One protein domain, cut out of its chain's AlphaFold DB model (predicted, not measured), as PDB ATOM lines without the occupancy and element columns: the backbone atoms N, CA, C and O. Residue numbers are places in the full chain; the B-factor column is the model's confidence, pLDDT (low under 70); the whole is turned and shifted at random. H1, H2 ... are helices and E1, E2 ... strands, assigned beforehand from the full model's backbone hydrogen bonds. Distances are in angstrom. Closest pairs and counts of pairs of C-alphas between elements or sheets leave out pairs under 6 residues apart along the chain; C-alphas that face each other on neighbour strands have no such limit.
ATOM      1  N   ASP A 222      19.926 -18.938  16.523       96.06
ATOM      2  CA  ASP A 222      20.943 -17.891  16.367       96.06
ATOM      3  C   ASP A 222      20.328 -16.488  16.288       96.06
ATOM      4  O   ASP A 222      20.754 -15.573  16.999       96.06
ATOM      5  N   LYS A 223      19.276 -16.325  15.480       93.25
ATOM      6  CA  LYS A 223      18.538 -15.059  15.382       93.25
ATOM      7  C   LYS A 223      17.809 -14.709  16.665       93.25
ATOM      8  O   LYS A 223      17.713 -13.528  16.995       93.25
ATOM      9  N   SER A 224      17.347 -15.715  17.402       92.25
ATOM     10  CA  SER A 224      16.755 -15.469  18.708       92.25
ATOM     11  C   SER A 224      17.791 -14.977  19.718       92.25
ATOM     12  O   SER A 224      17.571 -13.968  20.383       92.25
ATOM     13  N   ALA A 225      18.951 -15.632  19.786       94.81
ATOM     14  CA  ALA A 225      20.040 -15.229  20.670       94.81
ATOM     15  C   ALA A 225      20.536 -13.805  20.378       94.81
ATOM     16  O   ALA A 225      20.748 -13.034  21.308       94.81
ATOM     17  N   GLU A 226      20.658 -13.432  19.101       94.69
ATOM     18  CA  GLU A 226      21.053 -12.079  18.681       94.69
ATOM     19  C   GLU A 226      20.077 -11.020  19.218       94.69
ATOM     20  O   GLU A 226      20.482 -10.000  19.776       94.69
ATOM     21  N   MET A 227      18.775 -11.272  19.091       91.38
ATOM     22  CA  MET A 227      17.741 -10.358  19.571       91.38
ATOM     23  C   MET A 227      17.656 -10.318  21.103       91.38
ATOM     24  O   MET A 227      17.507  -9.229  21.652       91.38
ATOM     25  N   TRP A 228      17.779 -11.454  21.800       90.81
ATOM     26  CA  TRP A 228      17.856 -11.478  23.267       90.81
ATOM     27  C   TRP A 228      19.081 -10.715  23.774       90.81
ATOM     28  O   TRP A 228      18.964  -9.952  24.731       90.81
ATOM     29  N   PHE A 229      20.233 -10.863  23.113       93.88
ATOM     30  CA  PHE A 229      21.444 -10.112  23.434       93.88
ATOM     31  C   PHE A 229      21.227  -8.611  23.236       93.88
ATOM     32  O   PHE A 229      21.481  -7.829  24.143       93.88
ATOM     33  N   ASN A 230      20.702  -8.187  22.084       91.81
ATOM     34  CA  ASN A 230      20.443  -6.768  21.823       91.81
ATOM     35  C   ASN A 230      19.433  -6.173  22.819       91.81
ATOM     36  O   ASN A 230      19.631  -5.059  23.303       91.81
ATOM     37  N   PHE A 231      18.398  -6.929  23.183       88.19
ATOM     38  CA  PHE A 231      17.413  -6.508  24.172       88.19
ATOM     39  C   PHE A 231      18.018  -6.369  25.574       88.19
ATOM     40  O   PHE A 231      17.894  -5.311  26.188       88.19
ATOM     41  N   PHE A 232      18.693  -7.406  26.081       86.69
ATOM     42  CA  PHE A 232      19.250  -7.371  27.429       86.69
ATOM     43  C   PHE A 232      20.459  -6.452  27.532       86.69
ATOM     44  O   PHE A 232      20.558  -5.717  28.499       86.69
ATOM     45  N   VAL A 233      21.361  -6.448  26.558       90.06
ATOM     46  CA  VAL A 233      22.631  -5.723  26.669       90.06
ATOM     47  C   VAL A 233      22.509  -4.286  26.174       90.06
ATOM     48  O   VAL A 233      22.964  -3.363  26.839       90.06
ATOM     49  N   LYS A 234      21.887  -4.065  25.012       88.69
ATOM     50  CA  LYS A 234      21.859  -2.740  24.364       88.69
ATOM     51  C   LYS A 234      20.594  -1.939  24.666       88.69
ATOM     52  O   LYS A 234      20.487  -0.795  24.217       88.69
ATOM     53  N   SER A 235      19.636  -2.536  25.380       84.12
ATOM     54  CA  SER A 235      18.271  -2.017  25.528       84.12
ATOM     55  C   SER A 235      17.624  -1.697  24.169       84.12
ATOM     56  O   SER A 235      16.859  -0.741  24.050       84.12
ATOM     57  N   ASP A 236      17.974  -2.459  23.124       84.12
ATOM     58  CA  ASP A 236      17.431  -2.300  21.775       84.12
ATOM     59  C   ASP A 236      16.164  -3.151  21.621       84.12
ATOM     60  O   ASP A 236      16.199  -4.385  21.649       84.12
ATOM     61  N   ASP A 237      15.026  -2.474  21.465       77.75
ATOM     62  CA  ASP A 237      13.704  -3.086  21.358       77.75
ATOM     63  C   ASP A 237      13.243  -3.328  19.911       77.75
ATOM     64  O   ASP A 237      12.186  -3.927  19.684       77.75
ATOM     65  N   SER A 238      14.051  -2.955  18.913       75.06
ATOM     66  CA  SER A 238      13.689  -3.079  17.496       75.06
ATOM     67  C   SER A 238      13.384  -4.528  17.084       75.06
ATOM     68  O   SER A 238      12.522  -4.774  16.233       75.06
ATOM     69  N   GLY A 239      14.036  -5.503  17.731       68.06
ATOM     70  CA  GLY A 239      13.775  -6.939  17.585       68.06
ATOM     71  C   GLY A 239      12.922  -7.562  18.698       68.06
ATOM     72  O   GLY A 239      12.365  -8.647  18.503       68.06
ATOM     73  N   SER A 240      12.771  -6.891  19.845       66.31
ATOM     74  CA  SER A 240      12.149  -7.470  21.045       66.31
ATOM     75  C   SER A 240      10.663  -7.765  20.837       66.31
ATOM     76  O   SER A 240      10.166  -8.787  21.297       66.31
ATOM     77  N   SER A 241       9.977  -6.964  20.017       64.88
ATOM     78  CA  SER A 241       8.592  -7.196  19.584       64.88
ATOM     79  C   SER A 241       8.337  -8.592  18.986       64.88
ATOM     80  O   SER A 241       7.230  -9.117  19.110       64.88
ATOM     81  N   LYS A 242       9.337  -9.236  18.367       67.88
ATOM     82  CA  LYS A 242       9.194 -10.590  17.801       67.88
ATOM     83  C   LYS A 242       9.395 -11.690  18.838       67.88
ATOM     84  O   LYS A 242       8.608 -12.630  18.863       67.88
ATOM     85  N   ILE A 243      10.412 -11.572  19.688       67.62
ATOM     86  CA  ILE A 243      10.726 -12.572  20.726       67.62
ATOM     87  C   ILE A 243       9.748 -12.498  21.872       67.62
ATOM     88  O   ILE A 243       9.182 -13.494  22.309       67.62
ATOM     89  N   LEU A 244       9.513 -11.278  22.314       64.75
ATOM     90  CA  LEU A 244       8.585 -10.985  23.363       64.75
ATOM     91  C   LEU A 244       7.192 -10.831  22.754       64.75
ATOM     92  O   LEU A 244       6.377 -10.245  23.396       64.75
ATOM     93  N   MET A 245       6.822 -11.288  21.551       60.38
ATOM     94  CA  MET A 245       5.417 -11.254  21.069       60.38
ATOM     95  C   MET A 245       4.634  -9.907  21.155       60.38
ATOM     96  O   MET A 245       3.414  -9.917  21.386       60.38
ATOM     97  N   ASN A 246       5.269  -8.742  20.995       53.56
ATOM     98  CA  ASN A 246       4.721  -7.417  21.361       53.56
ATOM     99  C   ASN A 246       4.318  -7.311  22.845       53.56
ATOM    100  O   ASN A 246       3.440  -6.531  23.206       53.56
ATOM    101  N   PHE A 247       4.910  -8.142  23.695       56.06
ATOM    102  CA  PHE A 247       4.688  -8.194  25.129       56.06
ATOM    103  C   PHE A 247       5.261  -6.939  25.796       56.06
ATOM    104  O   PHE A 247       4.735  -6.428  26.777       56.06
ATOM    105  N   THR A 248       6.325  -6.404  25.217       59.62
ATOM    106  CA  THR A 248       7.048  -5.260  25.742       59.62
ATOM    107  C   THR A 248       6.910  -4.114  24.754       59.62
ATOM    108  O   THR A 248       7.588  -4.065  23.728       59.62
ATOM    109  N   GLY A 249       5.957  -3.220  25.016       61.41
ATOM    110  CA  GLY A 249       5.936  -1.917  24.356       61.41
ATOM    111  C   GLY A 249       7.062  -1.032  24.888       61.41
ATOM    112  O   GLY A 249       7.710  -1.382  25.872       61.41
ATOM    113  N   LYS A 250       7.242   0.148  24.289       70.38
ATOM    114  CA  LYS A 250       8.208   1.159  24.748       70.38
ATOM    115  C   LYS A 250       8.176   1.381  26.272       70.38
ATOM    116  O   LYS A 250       9.226   1.472  26.889       70.38
ATOM    117  N   ASP A 251       6.984   1.370  26.873       76.31
ATOM    118  CA  ASP A 251       6.792   1.504  28.325       76.31
ATOM    119  C   ASP A 251       7.538   0.432  29.140       76.31
ATOM    120  O   ASP A 251       8.174   0.741  30.142       76.31
ATOM    121  N   PHE A 252       7.534  -0.824  28.684       77.19
ATOM    122  CA  PHE A 252       8.291  -1.890  29.338       77.19
ATOM    123  C   PHE A 252       9.800  -1.637  29.234       77.19
ATOM    124  O   PHE A 252      10.510  -1.762  30.230       77.19
ATOM    125  N   THR A 253      10.298  -1.296  28.039       78.25
ATOM    126  CA  THR A 253      11.736  -1.074  27.821       78.25
ATOM    127  C   THR A 253      12.222   0.104  28.662       78.25
ATOM    128  O   THR A 253      13.261   0.002  29.309       78.25
ATOM    129  N   ASP A 254      11.431   1.178  28.733       83.00
ATOM    130  CA  ASP A 254      11.707   2.351  29.564       83.00
ATOM    131  C   ASP A 254      11.725   1.991  31.065       83.00
ATOM    132  O   ASP A 254      12.573   2.484  31.812       83.00
ATOM    133  N   LYS A 255      10.825   1.109  31.532       82.75
ATOM    134  CA  LYS A 255      10.821   0.615  32.924       82.75
ATOM    135  C   LYS A 255      12.046  -0.241  33.233       82.75
ATOM    136  O   LYS A 255      12.695  -0.008  34.251       82.75
ATOM    137  N   LEU A 256      12.379  -1.191  32.359       80.44
ATOM    138  CA  LEU A 256      13.568  -2.030  32.506       80.44
ATOM    139  C   LEU A 256      14.842  -1.177  32.538       80.44
ATOM    140  O   LEU A 256      15.714  -1.398  33.375       80.44
ATOM    141  N   ASP A 257      14.931  -0.171  31.670       85.56
ATOM    142  CA  ASP A 257      16.071   0.740  31.618       85.56
ATOM    143  C   ASP A 257      16.229   1.554  32.905       85.56
ATOM    144  O   ASP A 257      17.325   1.627  33.453       85.56
ATOM    145  N   LYS A 258      15.127   2.083  33.450       87.12
ATOM    146  CA  LYS A 258      15.132   2.776  34.748       87.12
ATOM    147  C   LYS A 258      15.562   1.867  35.897       87.12
ATOM    148  O   LYS A 258      16.226   2.325  36.823       87.12
ATOM    149  N   MET A 259      15.186   0.588  35.876       82.19
ATOM    150  CA  MET A 259      15.636  -0.366  36.901       82.19
ATOM    151  C   MET A 259      17.139  -0.600  36.819       82.19
ATOM    152  O   MET A 259      17.813  -0.591  37.847       82.19
ATOM    153  N   LYS A 260      17.662  -0.774  35.604       84.94
ATOM    154  CA  LYS A 260      19.099  -0.925  35.363       84.94
ATOM    155  C   LYS A 260      19.874   0.310  35.798       84.94
ATOM    156  O   LYS A 260      20.875   0.172  36.490       84.94
ATOM    157  N   GLU A 261      19.370   1.498  35.480       89.81
ATOM    158  CA  GLU A 261      19.939   2.763  35.940       89.81
ATOM    159  C   GLU A 261      19.981   2.834  37.470       89.81
ATOM    160  O   GLU A 261      21.027   3.124  38.041       89.81
ATOM    161  N   LYS A 262      18.887   2.491  38.165       86.94
ATOM    162  CA  LYS A 262      18.868   2.461  39.638       86.94
ATOM    163  C   LYS A 262      19.881   1.474  40.219       86.94
ATOM    164  O   LYS A 262      20.586   1.822  41.167       86.94
ATOM    165  N   ALA A 263      19.962   0.260  39.670       83.62
ATOM    166  CA  ALA A 263      20.927  -0.747  40.111       83.62
ATOM    167  C   ALA A 263      22.373  -0.269  39.892       83.62
ATOM    168  O   ALA A 263      23.207  -0.377  40.793       83.62
ATOM    169  N   PHE A 264      22.642   0.341  38.737       87.62
ATOM    170  CA  PHE A 264      23.924   0.950  38.397       87.62
ATOM    171  C   PHE A 264      24.301   2.078  39.371       87.62
ATOM    172  O   PHE A 264      25.376   2.048  39.972       87.62
ATOM    173  N   SER A 265      23.384   3.020  39.613       89.38
ATOM    174  CA  SER A 265      23.553   4.125  40.566       89.38
ATOM    175  C   SER A 265      23.833   3.624  41.982       89.38
ATOM    176  O   SER A 265      24.719   4.141  42.662       89.38
ATOM    177  N   LYS A 266      23.118   2.585  42.433       86.75
ATOM    178  CA  LYS A 266      23.349   1.955  43.740       86.75
ATOM    179  C   LYS A 266      24.750   1.349  43.829       86.75
ATOM    180  O   LYS A 266      25.429   1.561  44.833       86.75
ATOM    181  N   GLY A 267      25.197   0.649  42.785       85.94
ATOM    182  CA  GLY A 267      26.543   0.077  42.704       85.94
ATOM    183  C   GLY A 267      27.635   1.140  42.852       85.94
ATOM    184  O   GLY A 267      28.500   1.019  43.724       85.94
ATOM    185  N   ILE A 268      27.535   2.229  42.085       86.06
ATOM    186  CA  ILE A 268      28.473   3.360  42.155       86.06
ATOM    187  C   ILE A 268      28.473   3.998  43.547       86.06
ATOM    188  O   ILE A 268      29.526   4.114  44.172       86.06
ATOM    189  N   LYS A 269      27.295   4.361  44.071       87.56
ATOM    190  CA  LYS A 269      27.166   5.017  45.381       87.56
ATOM    191  C   LYS A 269      27.687   4.146  46.524       87.56
ATOM    192  O   LYS A 269      28.341   4.657  47.423       87.56
ATOM    193  N   SER A 270      27.448   2.834  46.480       84.19
ATOM    194  CA  SER A 270      27.940   1.903  47.508       84.19
ATOM    195  C   SER A 270      29.465   1.752  47.525       84.19
ATOM    196  O   SER A 270      30.032   1.404  48.557       84.19
ATOM    197  N   SER A 271      30.126   2.050  46.403       79.12
ATOM    198  CA  SER A 271      31.585   1.983  46.269       79.12
ATOM    199  C   SER A 271      32.285   3.268  46.740       79.12
ATOM    200  O   SER A 271      33.497   3.265  46.944       79.12
ATOM    201  N   ALA A 272      31.540   4.360  46.941       75.38
ATOM    202  CA  ALA A 272      32.051   5.655  47.384       75.38
ATOM    203  C   ALA A 272      31.740   5.875  48.878       75.38
ATOM    204  O   ALA A 272      30.738   6.490  49.230       75.38
ATOM    205  N   SER A 273      32.587   5.356  49.778       67.94
ATOM    206  CA  SER A 273      32.313   5.376  51.230       67.94
ATOM    207  C   SER A 273      32.304   6.777  51.855       67.94
ATOM    208  O   SER A 273      31.577   7.009  52.817       67.94
ATOM    209  N   ASP A 274      33.084   7.709  51.296       76.31
ATOM    210  CA  ASP A 274      33.386   8.998  51.935       76.31
ATOM    211  C   ASP A 274      32.939  10.206  51.098       76.31
ATOM    212  O   ASP A 274      33.225  11.348  51.464       76.31
ATOM    213  N   ILE A 275      32.290   9.983  49.947       75.94
ATOM    214  CA  ILE A 275      31.951  11.066  49.020       75.94
ATOM    215  C   ILE A 275      30.572  10.862  48.398       75.94
ATOM    216  O   ILE A 275      30.220   9.783  47.927       75.94
ATOM    217  N   THR A 276      29.788  11.938  48.380       82.31
ATOM    218  CA  THR A 276      28.436  11.945  47.827       82.31
ATOM    219  C   THR A 276      28.485  12.071  46.308       82.31
ATOM    220  O   THR A 276      28.858  13.118  45.783       82.31
ATOM    221  N   ILE A 277      28.044  11.029  45.606       88.25
ATOM    222  CA  ILE A 277      27.759  11.070  44.167       88.25
ATOM    223  C   ILE A 277      26.259  11.324  43.995       88.25
ATOM    224  O   ILE A 277      25.436  10.635  44.608       88.25
ATOM    225  N   SER A 278      25.891  12.333  43.204       90.81
ATOM    226  CA  SER A 278      24.483  12.675  42.975       90.81
ATOM    227  C   SER A 278      23.791  11.659  42.056       90.81
ATOM    228  O   SER A 278      24.451  10.904  41.337       90.81
ATOM    229  N   ASP A 279      22.455  11.620  42.071       90.62
ATOM    230  CA  ASP A 279      21.702  10.826  41.089       90.62
ATOM    231  C   ASP A 279      21.959  11.313  39.659       90.62
ATOM    232  O   ASP A 279      22.215  10.491  38.787       90.62
ATOM    233  N   ASP A 280      22.010  12.633  39.447       93.88
ATOM    234  CA  ASP A 280      22.305  13.231  38.139       93.88
ATOM    235  C   ASP A 280      23.662  12.768  37.590       93.88
ATOM    236  O   ASP A 280      23.792  12.489  36.398       93.88
ATOM    237  N   ASP A 281      24.678  12.654  38.448       93.88
ATOM    238  CA  ASP A 281      25.995  12.164  38.040       93.88
ATOM    239  C   ASP A 281      25.970  10.673  37.691       93.88
ATOM    240  O   ASP A 281      26.555  10.263  36.687       93.88
ATOM    241  N   CYS A 282      25.242   9.859  38.460       93.62
ATOM    242  CA  CYS A 282      25.067   8.445  38.129       93.62
ATOM    243  C   CYS A 282      24.330   8.274  36.789       93.62
ATOM    244  O   CYS A 282      24.751   7.466  35.960       93.62
ATOM    245  N   SER A 283      23.284   9.069  36.546       94.69
ATOM    246  CA  SER A 283      22.516   9.077  35.295       94.69
ATOM    247  C   SER A 283      23.363   9.458  34.080       94.69
ATOM    248  O   SER A 283      23.222   8.850  33.012       94.69
ATOM    249  N   LYS A 284      24.281  10.425  34.221       95.50
ATOM    250  CA  LYS A 284      25.243  10.783  33.162       95.50
ATOM    251  C   LYS A 284      26.162   9.615  32.824       95.50
ATOM    252  O   LYS A 284      26.264   9.240  31.655       95.50
ATOM    253  N   ILE A 285      26.774   9.000  33.837       95.50
ATOM    254  CA  ILE A 285      27.689   7.867  33.644       95.50
ATOM    255  C   ILE A 285      26.936   6.680  33.025       95.50
ATOM    256  O   ILE A 285      27.423   6.084  32.065       95.50
ATOM    257  N   TYR A 286      25.727   6.370  33.507       94.69
ATOM    258  CA  TYR A 286      24.886   5.307  32.949       94.69
ATOM    259  C   TYR A 286      24.539   5.564  31.477       94.69
ATOM    260  O   TYR A 286      24.656   4.672  30.633       94.69
ATOM    261  N   SER A 287      24.166   6.800  31.140       95.44
ATOM    262  CA  SER A 287      23.862   7.198  29.763       95.44
ATOM    263  C   SER A 287      25.083   7.076  28.847       95.44
ATOM    264  O   SER A 287      24.964   6.557  27.734       95.44
ATOM    265  N   ALA A 288      26.259   7.499  29.318       96.62
ATOM    266  CA  ALA A 288      27.511   7.373  28.579       96.62
ATOM    267  C   ALA A 288      27.905   5.902  28.373       96.62
ATOM    268  O   ALA A 288      28.222   5.496  27.254       96.62
ATOM    269  N   TYR A 289      27.784   5.075  29.415       94.75
ATOM    270  CA  TYR A 289      27.984   3.628  29.335       94.75
ATOM    271  C   TYR A 289      27.046   2.987  28.302       94.75
ATOM    272  O   TYR A 289      27.497   2.267  27.411       94.75
ATOM    273  N   LYS A 290      25.750   3.320  28.334       93.19
ATOM    274  CA  LYS A 290      24.782   2.853  27.331       93.19
ATOM    275  C   LYS A 290      25.154   3.253  25.908       93.19
ATOM    276  O   LYS A 290      24.945   2.480  24.974       93.19
ATOM    277  N   ASN A 291      25.662   4.465  25.714       93.44
ATOM    278  CA  ASN A 291      26.108   4.914  24.399       93.44
ATOM    279  C   ASN A 291      27.326   4.119  23.916       93.44
ATOM    280  O   ASN A 291      27.356   3.729  22.749       93.44
ATOM    281  N   ALA A 292      28.268   3.808  24.810       94.62
ATOM    282  CA  ALA A 292      29.424   2.973  24.502       94.62
ATOM    283  C   ALA A 292      28.999   1.565  24.050       94.62
ATOM    284  O   ALA A 292      29.381   1.106  22.970       94.62
ATOM    285  N   ILE A 293      28.149   0.893  24.835       93.69
ATOM    286  CA  ILE A 293      27.772  -0.506  24.581       93.69
ATOM    287  C   ILE A 293      26.858  -0.675  23.362       93.69
ATOM    288  O   ILE A 293      26.814  -1.755  22.787       93.69
ATOM    289  N   LYS A 294      26.168   0.371  22.888       92.25
ATOM    290  CA  LYS A 294      25.418   0.304  21.615       92.25
ATOM    291  C   LYS A 294      26.315  -0.003  20.415       92.25
ATOM    292  O   LYS A 294      25.840  -0.585  19.442       92.25
ATOM    293  N   ASN A 295      27.594   0.363  20.491       90.56
ATOM    294  CA  ASN A 295      28.549   0.197  19.399       90.56
ATOM    295  C   ASN A 295      29.167  -1.207  19.332       90.56
ATOM    296  O   ASN A 295      29.877  -1.497  18.368       90.56
ATOM    297  N   ILE A 296      28.929  -2.078  20.321       95.00
ATOM    298  CA  ILE A 296      29.454  -3.449  20.293       95.00
ATOM    299  C   ILE A 296      28.777  -4.268  19.190       95.00
ATOM    300  O   ILE A 296      27.581  -4.142  18.907       95.00
ATOM    301  N   ASN A 297      29.541  -5.169  18.597       94.75
ATOM    302  CA  ASN A 297      29.083  -6.111  17.596       94.75
ATOM    303  C   ASN A 297      28.831  -7.455  18.260       94.75
ATOM    304  O   ASN A 297      29.710  -7.966  18.946       94.75
ATOM    305  N   VAL A 298      27.670  -8.043  17.985       96.75
ATOM    306  CA  VAL A 298      27.345  -9.412  18.376       96.75
ATOM    307  C   VAL A 298      27.214 -10.270  17.126       96.75
ATOM    308  O   VAL A 298      26.652  -9.854  16.115       96.75
ATOM    309  N   THR A 299      27.755 -11.474  17.202       97.56
ATOM    310  CA  THR A 299      27.598 -12.534  16.211       97.56
ATOM    311  C   THR A 299      27.103 -13.773  16.931       97.56
ATOM    312  O   THR A 299      27.568 -14.078  18.029       97.56
ATOM    313  N   THR A 300      26.138 -14.467  16.341       98.19
ATOM    314  CA  THR A 300      25.543 -15.667  16.927       98.19
ATOM    315  C   THR A 300      25.575 -16.814  15.932       98.19
ATOM    316  O   THR A 300      25.385 -16.619  14.731       98.19
ATOM    317  N   GLU A 301      25.832 -18.017  16.432       98.31
ATOM    318  CA  GLU A 301      25.928 -19.226  15.620       98.31
ATOM    319  C   GLU A 301      25.274 -20.401  16.346       98.31
ATOM    320  O   GLU A 301      25.594 -20.694  17.495       98.31
ATOM    321  N   THR A 302      24.352 -21.096  15.678       98.19
ATOM    322  CA  THR A 302      23.791 -22.348  16.208       98.19
ATOM    323  C   THR A 302      24.817 -23.465  16.026       98.19
ATOM    324  O   THR A 302      25.082 -23.872  14.896       98.19
ATOM    325  N   THR A 303      25.377 -23.978  17.121       97.44
ATOM    326  CA  THR A 303      26.415 -25.024  17.110       97.44
ATOM    327  C   THR A 303      25.828 -26.430  17.199       97.44
ATOM    328  O   THR A 303      26.415 -27.383  16.687       97.44
ATOM    329  N   SER A 304      24.645 -26.581  17.799       97.31
ATOM    330  CA  SER A 304      23.864 -27.819  17.763       97.31
ATOM    331  C   SER A 304      22.365 -27.527  17.858       97.31
ATOM    332  O   SER A 304      21.959 -26.471  18.347       97.31
ATOM    333  N   LYS A 305      21.532 -28.439  17.343       96.69
ATOM    334  CA  LYS A 305      20.076 -28.270  17.311       96.69
ATOM    335  C   LYS A 305      19.331 -29.607  17.236       96.69
ATOM    336  O   LYS A 305      19.643 -30.437  16.383       96.69
ATOM    337  N   THR A 306      18.306 -29.752  18.068       94.19
ATOM    338  CA  THR A 306      17.210 -30.728  17.958       94.19
ATOM    339  C   THR A 306      15.900 -30.003  17.601       94.19
ATOM    340  O   THR A 306      15.898 -28.814  17.268       94.19
ATOM    341  N   ASP A 307      14.766 -30.705  17.632       88.06
ATOM    342  CA  ASP A 307      13.453 -30.091  17.387       88.06
ATOM    343  C   ASP A 307      13.043 -29.100  18.491       88.06
ATOM    344  O   ASP A 307      12.327 -28.128  18.234       88.06
ATOM    345  N   ASP A 308      13.522 -29.339  19.710       91.31
ATOM    346  CA  ASP A 308      13.119 -28.677  20.948       91.31
ATOM    347  C   ASP A 308      14.264 -27.969  21.686       91.31
ATOM    348  O   ASP A 308      13.982 -27.126  22.530       91.31
ATOM    349  N   THR A 309      15.529 -28.236  21.352       95.00
ATOM    350  CA  THR A 309      16.704 -27.639  22.010       95.00
ATOM    351  C   THR A 309      17.750 -27.176  20.999       95.00
ATOM    352  O   THR A 309      17.829 -27.678  19.876       95.00
ATOM    353  N   ALA A 310      18.553 -26.186  21.370       97.62
ATOM    354  CA  ALA A 310      19.677 -25.713  20.579       97.62
ATOM    355  C   ALA A 310      20.799 -25.197  21.478       97.62
ATOM    356  O   ALA A 310      20.542 -24.607  22.524       97.62
ATOM    357  N   LEU A 311      22.041 -25.371  21.036       98.19
ATOM    358  CA  LEU A 311      23.198 -24.693  21.603       98.19
ATOM    359  C   LEU A 311      23.579 -23.552  20.662       98.19
ATOM    360  O   LEU A 311      23.784 -23.770  19.464       98.19
ATOM    361  N   VAL A 312      23.653 -22.335  21.191       98.56
ATOM    362  CA  VAL A 312      23.984 -21.138  20.417       98.56
ATOM    363  C   VAL A 312      25.230 -20.492  20.999       98.56
ATOM    364  O   VAL A 312      25.233 -20.089  22.160       98.56
ATOM    365  N   ASN A 313      26.286 -20.381  20.194       98.44
ATOM    366  CA  ASN A 313      27.464 -19.596  20.532       98.44
ATOM    367  C   ASN A 313      27.168 -18.116  20.278       98.44
ATOM    368  O   ASN A 313      26.763 -17.740  19.177       98.44
ATOM    369  N   VAL A 314      27.365 -17.285  21.291       98.44
ATOM    370  CA  VAL A 314      27.271 -15.828  21.225       98.44
ATOM    371  C   VAL A 314      28.682 -15.287  21.343       98.44
ATOM    372  O   VAL A 314      29.389 -15.597  22.295       98.44
ATOM    373  N   LYS A 315      29.090 -14.467  20.381       97.94
ATOM    374  CA  LYS A 315      30.410 -13.848  20.327       97.94
ATOM    375  C   LYS A 315      30.266 -12.344  20.175       97.94
ATOM    376  O   LYS A 315      29.590 -11.884  19.256       97.94
ATOM    377  N   THR A 316      30.918 -11.587  21.047       97.75
ATOM    378  CA  THR A 316      30.855 -10.121  21.069       97.75
ATOM    379  C   THR A 316      32.231  -9.520  21.303       97.75
ATOM    380  O   THR A 316      33.074 -10.120  21.969       97.75
ATOM    381  N   ASN A 317      32.468  -8.327  20.768       96.31
ATOM    382  CA  ASN A 317      33.514  -7.457  21.308       96.31
ATOM    383  C   ASN A 317      32.987  -6.710  22.547       96.31
ATOM    384  O   ASN A 317      31.807  -6.821  22.893       96.31
ATOM    385  N   TYR A 318      33.862  -5.989  23.242       95.44
ATOM    386  CA  TYR A 318      33.545  -5.374  24.531       95.44
ATOM    387  C   TYR A 318      34.115  -3.958  24.654       95.44
ATOM    388  O   TYR A 318      34.980  -3.551  23.871       95.44
ATOM    389  N   ILE A 319      33.602  -3.211  25.632       94.50
ATOM    390  CA  ILE A 319      34.142  -1.915  26.048       94.50
ATOM    391  C   ILE A 319      35.027  -2.168  27.268       94.50
ATOM    392  O   ILE A 319      34.563  -2.733  28.256       94.50
ATOM    393  N   ASP A 320      36.295  -1.761  27.212       92.94
ATOM    394  CA  ASP A 320      37.215  -1.876  28.348       92.94
ATOM    395  C   ASP A 320      36.958  -0.746  29.357       92.94
ATOM    396  O   ASP A 320      37.645   0.278  29.395       92.94
ATOM    397  N   LYS A 367      35.238   3.176  21.655       93.31
ATOM    398  CA  LYS A 367      35.019   2.174  20.618       93.31
ATOM    399  C   LYS A 367      35.257   0.796  21.217       93.31
ATOM    400  O   LYS A 367      36.170   0.657  22.030       93.31
ATOM    401  N   PRO A 368      34.489  -0.221  20.802       93.25
ATOM    402  CA  PRO A 368      34.775  -1.585  21.208       93.25
ATOM    403  C   PRO A 368      36.191  -2.003  20.817       93.25
ATOM    404  O   PRO A 368      36.689  -1.621  19.752       93.25
ATOM    405  N   GLY A 369      36.807  -2.830  21.660       90.31
ATOM    406  CA  GLY A 369      38.081  -3.467  21.354       90.31
ATOM    407  C   GLY A 369      38.002  -4.386  20.127       90.31
ATOM    408  O   GLY A 369      36.923  -4.765  19.662       90.31
ATOM    409  N   ALA A 370      39.170  -4.753  19.595       91.81
ATOM    410  CA  ALA A 370      39.273  -5.773  18.548       91.81
ATOM    411  C   ALA A 370      39.129  -7.199  19.107       91.81
ATOM    412  O   ALA A 370      38.763  -8.117  18.374       91.81
ATOM    413  N   GLU A 371      39.429  -7.378  20.394       94.19
ATOM    414  CA  GLU A 371      39.268  -8.645  21.096       94.19
ATOM    415  C   GLU A 371      37.790  -9.001  21.271       94.19
ATOM    416  O   GLU A 371      36.911  -8.139  21.364       94.19
ATOM    417  N   THR A 372      37.515 -10.302  21.301       95.38
ATOM    418  CA  THR A 372      36.158 -10.836  21.402       95.38
ATOM    419  C   THR A 372      36.066 -11.853  22.519       95.38
ATOM    420  O   THR A 372      36.953 -12.697  22.644       95.38
ATOM    421  N   LYS A 373      34.950 -11.836  23.244       95.94
ATOM    422  CA  LYS A 373      34.543 -12.904  24.155       95.94
ATOM    423  C   LYS A 373      33.460 -13.746  23.496       95.94
ATOM    424  O   LYS A 373      32.663 -13.234  22.707       95.94
ATOM    425  N   GLU A 374      33.435 -15.032  23.815       96.75
ATOM    426  CA  GLU A 374      32.434 -15.962  23.306       96.75
ATOM    427  C   GLU A 374      31.927 -16.889  24.405       96.75
ATOM    428  O   GLU A 374      32.670 -17.261  25.314       96.75
ATOM    429  N   GLN A 375      30.646 -17.226  24.326       97.56
ATOM    430  CA  GLN A 375      29.986 -18.097  25.278       97.56
ATOM    431  C   GLN A 375      28.829 -18.825  24.608       97.56
ATOM    432  O   GLN A 375      28.070 -18.251  23.829       97.56
ATOM    433  N   SER A 376      28.690 -20.108  24.927       97.94
ATOM    434  CA  SER A 376      27.586 -20.923  24.435       97.94
ATOM    435  C   SER A 376      26.444 -20.972  25.440       97.94
ATOM    436  O   SER A 376      26.664 -21.167  26.633       97.94
ATOM    437  N   PHE A 377      25.225 -20.835  24.930       97.81
ATOM    438  CA  PHE A 377      23.991 -20.812  25.703       97.81
ATOM    439  C   PHE A 377      23.012 -21.854  25.171       97.81
ATOM    440  O   PHE A 377      22.862 -22.010  23.955       97.81
ATOM    441  N   ASN A 378      22.325 -22.542  26.081       96.69
ATOM    442  CA  ASN A 378      21.228 -23.433  25.727       96.69
ATOM    443  C   ASN A 378      19.959 -22.627  25.456       96.69
ATOM    444  O   ASN A 378      19.634 -21.683  26.180       96.69
ATOM    445  N   PHE A 379      19.234 -23.037  24.425       94.75
ATOM    446  CA  PHE A 379      17.938 -22.507  24.044       94.75
ATOM    447  C   PHE A 379      16.934 -23.642  23.925       94.75
ATOM    448  O   PHE A 379      17.254 -24.700  23.383       94.75
ATOM    449  N   ASP A 380      15.699 -23.371  24.324       91.56
ATOM    450  CA  ASP A 380      14.569 -24.262  24.105       91.56
ATOM    451  C   ASP A 380      13.584 -23.661  23.119       91.56
ATOM    452  O   ASP A 380      13.395 -22.444  23.056       91.56
ATOM    453  N   SER A 381      12.928 -24.534  22.363       87.56
ATOM    454  CA  SER A 381      11.862 -24.179  21.443       87.56
ATOM    455  C   SER A 381      10.511 -24.544  22.032       87.56
ATOM    456  O   SER A 381      10.177 -25.716  22.202       87.56
ATOM    457  N   SER A 382       9.680 -23.527  22.246       73.88
ATOM    458  CA  SER A 382       8.253 -23.704  22.490       73.88
ATOM    459  C   SER A 382       7.479 -23.033  21.366       73.88
ATOM    460  O   SER A 382       7.620 -21.838  21.107       73.88
ATOM    461  N   ASN A 383       6.681 -23.817  20.635       68.44
ATOM    462  CA  ASN A 383       5.911 -23.349  19.476       68.44
ATOM    463  C   ASN A 383       6.761 -22.678  18.373       68.44
ATOM    464  O   ASN A 383       6.260 -21.861  17.598       68.44
ATOM    465  N   GLY A 384       8.041 -23.055  18.259       73.94
ATOM    466  CA  GLY A 384       8.978 -22.524  17.264       73.94
ATOM    467  C   GLY A 384       9.606 -21.176  17.627       73.94
ATOM    468  O   GLY A 384      10.312 -20.605  16.791       73.94
ATOM    469  N   ILE A 385       9.366 -20.680  18.842       81.81
ATOM    470  CA  ILE A 385      10.108 -19.568  19.435       81.81
ATOM    471  C   ILE A 385      11.232 -20.155  20.274       81.81
ATOM    472  O   ILE A 385      10.974 -20.983  21.144       81.81
ATOM    473  N   TRP A 386      12.453 -19.700  20.013       89.75
ATOM    474  CA  TRP A 386      13.628 -20.079  20.788       89.75
ATOM    475  C   TRP A 386      13.827 -19.089  21.924       89.75
ATOM    476  O   TRP A 386      13.921 -17.889  21.675       89.75
ATOM    477  N   VAL A 387      13.911 -19.565  23.155       88.75
ATOM    478  CA  VAL A 387      14.228 -18.742  24.330       88.75
ATOM    479  C   VAL A 387      15.432 -19.342  25.047       88.75
ATOM    480  O   VAL A 387      15.587 -20.562  24.990       88.75
ATOM    481  N   PRO A 388      16.306 -18.534  25.676       91.94
ATOM    482  CA  PRO A 388      17.362 -19.075  26.510       91.94
ATOM    483  C   PRO A 388      16.742 -19.952  27.594       91.94
ATOM    484  O   PRO A 388      15.765 -19.542  28.219       91.94
ATOM    485  N   GLU A 389      17.327 -21.125  27.827       91.00
ATOM    486  CA  GLU A 389      16.900 -22.054  28.882       91.00
ATOM    487  C   GLU A 389      16.823 -21.334  30.239       91.00
ATOM    488  O   GLU A 389      15.849 -21.469  30.975       91.00
ATOM    489  N   ASN A 390      17.812 -20.486  30.528       88.88
ATOM    490  CA  ASN A 390      17.802 -19.580  31.669       88.88
ATOM    491  C   ASN A 390      18.025 -18.142  31.182       88.88
ATOM    492  O   ASN A 390      19.150 -17.731  30.887       88.88
ATOM    493  N   GLY A 391      16.937 -17.376  31.081       86.44
ATOM    494  CA  GLY A 391      16.975 -15.988  30.615       86.44
ATOM    495  C   GLY A 391      17.751 -15.050  31.544       86.44
ATOM    496  O   GLY A 391      18.378 -14.107  31.064       86.44
ATOM    497  N   TYR A 392      17.753 -15.323  32.855       83.25
ATOM    498  CA  TYR A 392      18.510 -14.536  33.834       83.25
ATOM    499  C   TYR A 392      20.021 -14.712  33.641       83.25
ATOM    500  O   TYR A 392      20.752 -13.729  33.525       83.25
ATOM    501  N   ASP A 393      20.485 -15.960  33.558       89.12
ATOM    502  CA  ASP A 393      21.902 -16.264  33.352       89.12
ATOM    503  C   ASP A 393      22.362 -15.787  31.973       89.12
ATOM    504  O   ASP A 393      23.442 -15.213  31.866       89.12
ATOM    505  N   PHE A 394      21.526 -15.949  30.939       92.94
ATOM    506  CA  PHE A 394      21.801 -15.408  29.609       92.94
ATOM    507  C   PHE A 394      22.051 -13.898  29.657       92.94
ATOM    508  O   PHE A 394      23.063 -13.432  29.131       92.94
ATOM    509  N   GLY A 395      21.155 -13.136  30.295       90.06
ATOM    510  CA  GLY A 395      21.289 -11.686  30.435       90.06
ATOM    511  C   GLY A 395      22.567 -11.296  31.179       90.06
ATOM    512  O   GLY A 395      23.384 -10.552  30.639       90.06
ATOM    513  N   ASN A 396      22.785 -11.862  32.368       87.62
ATOM    514  CA  ASN A 396      23.945 -11.542  33.204       87.62
ATOM    515  C   ASN A 396      25.276 -11.903  32.540       87.62
ATOM    516  O   ASN A 396      26.204 -11.102  32.540       87.62
ATOM    517  N   GLN A 397      25.385 -13.104  31.965       93.56
ATOM    518  CA  GLN A 397      26.616 -13.548  31.310       93.56
ATOM    519  C   GLN A 397      26.883 -12.726  30.046       93.56
ATOM    520  O   GLN A 397      28.024 -12.342  29.809       93.56
ATOM    521  N   SER A 398      25.839 -12.363  29.290       95.00
ATOM    522  CA  SER A 398      25.972 -11.446  28.149       95.00
ATOM    523  C   SER A 398      26.471 -10.061  28.577       95.00
ATOM    524  O   SER A 398      27.310  -9.482  27.893       95.00
ATOM    525  N   GLU A 399      26.005  -9.536  29.714       90.62
ATOM    526  CA  GLU A 399      26.519  -8.285  30.288       90.62
ATOM    527  C   GLU A 399      27.977  -8.422  30.765       90.62
ATOM    528  O   GLU A 399      28.793  -7.544  30.497       90.62
ATOM    529  N   THR A 400      28.358  -9.540  31.394       90.69
ATOM    530  CA  THR A 400      29.761  -9.802  31.777       90.69
ATOM    531  C   THR A 400      30.686  -9.874  30.558       90.69
ATOM    532  O   THR A 400      31.799  -9.350  30.573       90.69
ATOM    533  N   MET A 401      30.221 -10.462  29.452       94.31
ATOM    534  CA  MET A 401      31.008 -10.536  28.220       94.31
ATOM    535  C   MET A 401      31.383  -9.154  27.665       94.31
ATOM    536  O   MET A 401      32.409  -9.034  26.997       94.31
ATOM    537  N   ILE A 402      30.578  -8.117  27.921       92.19
ATOM    538  CA  ILE A 402      30.770  -6.784  27.329       92.19
ATOM    539  C   ILE A 402      31.432  -5.776  28.268       92.19
ATOM    540  O   ILE A 402      31.865  -4.721  27.801       92.19
ATOM    541  N   SER A 403      31.533  -6.101  29.560       77.81
ATOM    542  CA  SER A 403      32.193  -5.269  30.571       77.81
ATOM    543  C   SER A 403      33.704  -5.504  30.664       77.81
ATOM    544  O   SER A 403      34.383  -4.811  31.414       77.81
ATOM    545  N   GLY A 404      34.245  -6.477  29.922       62.28
ATOM    546  CA  GLY A 404      35.674  -6.797  29.945       62.28
ATOM    547  C   GLY A 404      36.118  -7.659  31.134       62.28
ATOM    548  O   GLY A 404      37.224  -8.188  31.078       62.28
TER     549      GLY A 404
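This is residues 222 to 320 and 367 to 404 of the 405 residues of a protein of Clostridium sp. CT7 (UniProt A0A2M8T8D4). Look first for a strongly twisted sheet, E1 to E4, curled like part of a barrel round the helix H1, with H5 packed on the sheet and on H1. From there H3 and H4, which touch each other at a steep tilt, reach away to a tip at residues 270 to 276, which sticks out; short H2 packs on H1. The printed part has 137 residues, with five named helices and four named strands in the order H1 H2 H3 H4 E1 E2 E3 E4 H5. The sheet, in the order E1 E2 E3 E4, is antiparallel throughout, and the class is mixed, helices and strands. The whole is compact, with a radius of gyration of the C-alphas of 16.3 A, yet elongated, spanning 55 by 35 by 23 A.

Start at C-alpha 298 at (27.345, -9.412, 18.376), where E1, residues 298 to 305, begins and runs 20.2 A. E2 is residues 309 to 317, 26.3 A; E3, residues 372 to 382, is 30.7 A; E4 is residues 385 to 388. Find C-alpha 222 at (20.943, -17.891, 16.367), where H1 runs to residue 234, 17.2 A. H2 is residues 240 to 243, H3 residues 250 to 271, 31.8 A, and H4 residues 279 to 294, 22.4 A. H5, residues 391 to 402, 16.9 A, ends at C-alpha 402 at (30.770, -6.784, 27.329).

In the hairpin E1 and E2, N 301 and O 313 are 2.9 A apart, within hydrogen-bond range. Between E2 and E3 look at N 312 and O 377, 2.9 A; in the hairpin E3 and E4, at N 380 and O 387, 2.9 A. H1 and the sheet make two layers, a helix on one face of a sheet; the closest C-alphas of H1 and E1, Asp 222 and Thr 300, are 5.1 A apart. H5 is on the sheet at a height of 8.6 A, along the strands, at 15 degrees to E2 on the local plane. H1, the hub, touches H5 at Phe 232 and Gly 395, whose C-alphas are 5.6 A apart, only just about perpendicular at 70.3 degrees. H1 also touches H2, closest at C-alphas 231 and 240, 6.2 A. H1 touches H4 with residues 233 to 234 alone, closest at C-alphas 234 and 294, 5.4 A. H3 and H4 touch at a steep tilt of 64 degrees, opposite ways, closest at C-alphas 265 and 282, 5.2 A. Every O i to N i+4 pair is within hydrogen-bond range in H1, H3 and H4, and 7 of 8 in H5; H2 is too short for one.

The C-alphas farthest apart, Asp 274 and Asp 307, are 55.8 A apart. Residues 321 to 366 are not printed; C-alphas 320 and 367 across the cut are 9.0 A apart. Of the links printed whole, none is long. Mean pLDDT of the printed part is 87.5; it is under 70 at residues 239 to 249, 273, 383 and 404.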